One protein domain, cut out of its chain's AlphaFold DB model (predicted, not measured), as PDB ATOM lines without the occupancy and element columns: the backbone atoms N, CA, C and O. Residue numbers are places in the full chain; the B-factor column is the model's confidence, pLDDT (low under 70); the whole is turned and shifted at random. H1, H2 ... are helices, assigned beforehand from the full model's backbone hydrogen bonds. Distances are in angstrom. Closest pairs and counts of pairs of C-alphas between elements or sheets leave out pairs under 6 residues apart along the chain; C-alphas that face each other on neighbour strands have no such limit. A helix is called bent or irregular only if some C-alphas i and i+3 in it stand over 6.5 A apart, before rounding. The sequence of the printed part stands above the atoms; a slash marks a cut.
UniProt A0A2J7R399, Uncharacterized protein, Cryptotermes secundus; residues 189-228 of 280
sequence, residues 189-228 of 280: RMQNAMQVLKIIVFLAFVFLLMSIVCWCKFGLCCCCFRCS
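AT A GLANCE: This is residues 189 to 228 of the 280 residues of an uncharacterized protein of Cryptotermes secundus (UniProt A0A2J7R399). Picture one long helix, H1, that makes a rod, with a small foot at its far end where the printed part steps sideways and holds the very short helix H2. Residues 189 to 210, which belong to H1, stick out free from this end. The printed part has 40 residues, with two named helices in the order H1, H2 and no named strand; its class is all helix. It is extended, with a radius of gyration of the C-alphas of 15.2 A, and its C-alphas span 48 by 16 by 11 A.

HOW THE PARTS SIT: Begin with H1, residues 189 to 218, and go on through a tight link of 3 residues to H2, residues 222 to 225. There you will find the two helices near each other, with 6 pairs of C-alphas within 10 A and the closest pair 8.4 A apart. In H1 every O i to N i+4 pair is within hydrogen-bond range. H2, with 4 residues, is too short for such a pair, and its one O i to N i+3 pair is not within range.

IN THESE COORDINATES: Find C-alpha 189 at (536.364, 571.322, 437.174); from there H1 runs 42.7 A to C-alpha 218 at (529.966, 611.169, 423.324). H2 runs from Cys 222 to Phe 225, whose C-alpha is at (543.363, 615.142, 426.711). H2 is irregular, but only just: C-alphas 222 and 225 are 6.9 A apart.

THE WHOLE: Look to both ends of the printed part for the two C-alphas farthest apart, those of Arg 189 and Ser 228, at 49.3 A. The printed part has no cut and no long link. In the B-factor column the mean pLDDT of the printed part is 75.3; residue 190 and residues 216 to 228 are under 70.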
ATOM      1  N   ARG A 189     536.687 569.985 436.629       70.38
ATOM      2  CA  ARG A 189     536.364 571.322 437.174       70.38
ATOM      3  C   ARG A 189     537.273 572.423 436.611       70.38
ATOM      4  O   ARG A 189     536.825 573.542 436.385       70.38
ATOM      5  N   MET A 190     538.533 572.083 436.353       69.94
ATOM      6  CA  MET A 190     539.551 573.004 435.855       69.94
ATOM      7  C   MET A 190     539.330 573.409 434.387       69.94
ATOM      8  O   MET A 190     539.543 574.569 434.040       69.94
ATOM      9  N   GLN A 191     538.841 572.504 433.530       71.56
ATOM     10  CA  GLN A 191     538.510 572.848 432.142       71.56
ATOM     11  C   GLN A 191     537.256 573.720 432.056       71.56
ATOM     12  O   GLN A 191     537.250 574.688 431.296       71.56
ATOM     13  N   ASN A 192     536.252 573.464 432.898       73.25
ATOM     14  CA  ASN A 192     535.050 574.299 432.966       73.25
ATOM     15  C   ASN A 192     535.382 575.726 433.437       73.25
ATOM     16  O   ASN A 192     534.899 576.695 432.855       73.25
ATOM     17  N   ALA A 193     536.266 575.877 434.431       79.88
ATOM     18  CA  ALA A 193     536.720 577.190 434.892       79.88
ATOM     19  C   ALA A 193     537.456 577.976 433.791       79.88
ATOM     20  O   ALA A 193     537.176 579.154 433.575       79.88
ATOM     21  N   MET A 194     538.345 577.318 433.037       78.94
ATOM     22  CA  MET A 194     539.027 577.950 431.901       78.94
ATOM     23  C   MET A 194     538.066 578.341 430.771       78.94
ATOM     24  O   MET A 194     538.289 579.347 430.100       78.94
ATOM     25  N   GLN A 195     536.998 577.574 430.544       76.25
ATOM     26  CA  GLN A 195     535.983 577.893 429.536       76.25
ATOM     27  C   GLN A 195     535.135 579.105 429.940       76.25
ATOM     28  O   GLN A 195     534.957 580.014 429.133       76.25
ATOM     29  N   VAL A 196     534.691 579.175 431.199       84.31
ATOM     30  CA  VAL A 196     533.968 580.344 431.728       84.31
ATOM     31  C   VAL A 196     534.844 581.595 431.659       84.31
ATOM     32  O   VAL A 196     534.386 582.641 431.205       84.31
ATOM     33  N   LEU A 197     536.129 581.481 432.010       87.75
ATOM     34  CA  LEU A 197     537.069 582.595 431.908       87.75
ATOM     35  C   LEU A 197     537.212 583.100 430.463       87.75
ATOM     36  O   LEU A 197     537.221 584.308 430.243       87.75
ATOM     37  N   LYS A 198     537.266 582.205 429.466       85.00
ATOM     38  CA  LYS A 198     537.305 582.598 428.045       85.00
ATOM     39  C   LYS A 198     536.072 583.400 427.633       85.00
ATOM     40  O   LYS A 198     536.216 584.397 426.928       85.00
ATOM     41  N   ILE A 199     534.886 582.991 428.083       86.75
ATOM     42  CA  ILE A 199     533.631 583.700 427.795       86.75
ATOM     43  C   ILE A 199     533.644 585.090 428.443       86.75
ATOM     44  O   ILE A 199     533.315 586.074 427.783       86.75
ATOM     45  N   ILE A 200     534.089 585.194 429.699       89.94
ATOM     46  CA  ILE A 200     534.194 586.475 430.417       89.94
ATOM     47  C   ILE A 200     535.183 587.418 429.723       89.94
ATOM     48  O   ILE A 200     534.862 588.582 429.499       89.94
ATOM     49  N   VAL A 201     536.365 586.926 429.338       90.50
ATOM     50  CA  VAL A 201     537.373 587.731 428.627       90.50
ATOM     51  C   VAL A 201     536.839 588.210 427.277       90.50
ATOM     52  O   VAL A 201     537.039 589.367 426.912       90.50
ATOM     53  N   PHE A 202     536.121 587.353 426.550       88.12
ATOM     54  CA  PHE A 202     535.490 587.734 425.290       88.12
ATOM     55  C   PHE A 202     534.422 588.821 425.485       88.12
ATOM     56  O   PHE A 202     534.439 589.828 424.779       88.12
ATOM     57  N   LEU A 203     533.539 588.668 426.476       90.38
ATOM     58  CA  LEU A 203     532.534 589.680 426.821       90.38
ATOM     59  C   LEU A 203     533.181 591.011 427.222       90.38
ATOM     60  O   LEU A 203     532.740 592.064 426.766       90.38
ATOM     61  N   ALA A 204     534.263 590.973 428.004       90.56
ATOM     62  CA  ALA A 204     535.022 592.164 428.376       90.56
ATOM     63  C   ALA A 204     535.648 592.857 427.153       90.56
ATOM     64  O   ALA A 204     535.645 594.084 427.070       90.56
ATOM     65  N   PHE A 205     536.136 592.090 426.175       91.12
ATOM     66  CA  PHE A 205     536.676 592.635 424.929       91.12
ATOM     67  C   PHE A 205     535.598 593.324 424.082       91.12
ATOM     68  O   PHE A 205     535.794 594.453 423.630       91.12
ATOM     69  N   VAL A 206     534.435 592.689 423.911       91.62
ATOM     70  CA  VAL A 206     533.294 593.293 423.203       91.62
ATOM     71  C   VAL A 206     532.830 594.565 423.914       91.62
ATOM     72  O   VAL A 206     532.613 595.593 423.269       91.62
ATOM     73  N   PHE A 207     532.743 594.529 425.245       91.56
ATOM     74  CA  PHE A 207     532.381 595.689 426.052       91.56
ATOM     75  C   PHE A 207     533.385 596.839 425.897       91.56
ATOM     76  O   PHE A 207     532.975 597.990 425.750       91.56
ATOM     77  N   LEU A 208     534.691 596.546 425.855       87.75
ATOM     78  CA  LEU A 208     535.732 597.544 425.600       87.75
ATOM     79  C   LEU A 208     535.582 598.192 424.221       87.75
ATOM     80  O   LEU A 208     535.649 599.414 424.125       87.75
ATOM     81  N   LEU A 209     535.336 597.414 423.165       87.31
ATOM     82  CA  LEU A 209     535.140 597.962 421.818       87.31
ATOM     83  C   LEU A 209     533.918 598.884 421.745       87.31
ATOM     84  O   LEU A 209     534.007 599.988 421.208       87.31
ATOM     85  N   MET A 210     532.795 598.465 422.332       86.12
ATOM     86  CA  MET A 210     531.583 599.288 422.403       86.12
ATOM     87  C   MET A 210     531.808 600.555 423.230       86.12
ATOM     88  O   MET A 210     531.381 601.639 422.830       86.12
ATOM     89  N   SER A 211     532.534 600.436 424.342       84.38
ATOM     90  CA  SER A 211     532.897 601.571 425.190       84.38
ATOM     91  C   SER A 211     533.793 602.556 424.448       84.38
ATOM     92  O   SER A 211     533.538 603.749 424.522       84.38
ATOM     93  N   ILE A 212     534.768 602.094 423.658       81.19
ATOM     94  CA  ILE A 212     535.619 602.961 422.828       81.19
ATOM     95  C   ILE A 212     534.769 603.747 421.825       81.19
ATOM     96  O   ILE A 212     534.889 604.968 421.748       81.19
ATOM     97  N   VAL A 213     533.878 603.079 421.085       81.44
ATOM     98  CA  VAL A 213     533.013 603.754 420.102       81.44
ATOM     99  C   VAL A 213     532.096 604.771 420.787       81.44
ATOM    100  O   VAL A 213     531.971 605.903 420.317       81.44
ATOM    101  N   CYS A 214     531.498 604.394 421.919       75.62
ATOM    102  CA  CYS A 214     530.641 605.265 422.716       75.62
ATOM    103  C   CYS A 214     531.421 606.476 423.257       75.62
ATOM    104  O   CYS A 214     531.010 607.621 423.081       75.62
ATOM    105  N   TRP A 215     532.611 606.260 423.814       81.62
ATOM    106  CA  TRP A 215     533.478 607.321 424.317       81.62
ATOM    107  C   TRP A 215     533.966 608.267 423.219       81.62
ATOM    108  O   TRP A 215     534.070 609.468 423.461       81.62
ATOM    109  N   CYS A 216     534.223 607.765 422.008       67.94
ATOM    110  CA  CYS A 216     534.576 608.599 420.861       67.94
ATOM    111  C   CYS A 216     533.395 609.440 420.358       67.94
ATOM    112  O   CYS A 216     533.601 610.570 419.923       67.94
ATOM    113  N   LYS A 217     532.167 608.910 420.410       68.44
ATOM    114  CA  LYS A 217     530.957 609.618 419.961       68.44
ATOM    115  C   LYS A 217     530.478 610.664 420.964       68.44
ATOM    116  O   LYS A 217     530.127 611.765 420.561       68.44
ATOM    117  N   PHE A 218     530.487 610.323 422.249       68.88
ATOM    118  CA  PHE A 218     529.966 611.169 423.324       68.88
ATOM    119  C   PHE A 218     531.055 611.982 424.044       68.88
ATOM    120  O   PHE A 218     530.754 612.706 424.985       68.88
ATOM    121  N   GLY A 219     532.321 611.885 423.618       62.06
ATOM    122  CA  GLY A 219     533.426 612.677 424.175       62.06
ATOM    123  C   GLY A 219     533.854 612.279 425.593       62.06
ATOM    124  O   GLY A 219     534.567 613.032 426.248       62.06
ATOM    125  N   LEU A 220     533.443 611.099 426.065       64.94
ATOM    126  CA  LEU A 220     533.704 610.584 427.418       64.94
ATOM    127  C   LEU A 220     535.056 609.856 427.554       64.94
ATOM    128  O   LEU A 220     535.366 609.313 428.612       64.94
ATOM    129  N   CYS A 221     535.876 609.812 426.499       59.56
ATOM    130  CA  CYS A 221     537.166 609.131 426.557       59.56
ATOM    131  C   CYS A 221     538.169 609.931 427.404       59.56
ATOM    132  O   CYS A 221     538.570 611.037 427.045       59.56
ATOM    133  N   CYS A 222     538.685 609.328 428.471       53.31
ATOM    134  CA  CYS A 222     539.800 609.856 429.264       53.31
ATOM    135  C   CYS A 222     541.118 610.013 428.465       53.31
ATOM    136  O   CYS A 222     542.010 610.748 428.887       53.31
ATOM    137  N   CYS A 223     541.236 609.427 427.265       53.44
ATOM    138  CA  CYS A 223     542.349 609.677 426.336       53.44
ATOM    139  C   CYS A 223     542.203 610.990 425.528       53.44
ATOM    140  O   CYS A 223     543.153 611.408 424.858       53.44
ATOM    141  N   CYS A 224     541.060 611.688 425.602       51.38
ATOM    142  CA  CYS A 224     540.808 612.922 424.844       51.38
ATOM    143  C   CYS A 224     541.708 614.110 425.230       51.38
ATOM    144  O   CYS A 224     541.824 615.051 424.445       51.38
ATOM    145  N   PHE A 225     542.427 614.067 426.357       45.47
ATOM    146  CA  PHE A 225     543.363 615.142 426.711       45.47
ATOM    147  C   PHE A 225     544.600 615.220 425.801       45.47
ATOM    148  O   PHE A 225     545.243 616.268 425.752       45.47
ATOM    149  N   ARG A 226     544.944 614.162 425.046       49.47
ATOM    150  CA  ARG A 226     546.228 614.107 424.311       49.47
ATOM    151  C   ARG A 226     546.148 613.748 422.824       49.47
ATOM    152  O   ARG A 226     547.136 613.924 422.116       49.47
ATOM    153  N   CYS A 227     544.995 613.318 422.311       57.88
ATOM    154  CA  CYS A 227     544.813 613.087 420.875       57.88
ATOM    155  C   CYS A 227     544.493 614.402 420.149       57.88
ATOM    156  O   CYS A 227     543.470 615.024 420.419       57.88
ATOM    157  N   SER A 228     545.317 614.809 419.177       54.41
ATOM    158  CA  SER A 228     545.098 616.010 418.341       54.41
ATOM    159  C   SER A 228     543.748 616.011 417.609       54.41
ATOM    160  O   SER A 228     543.212 617.077 417.306       54.41
TER     161      SER A 228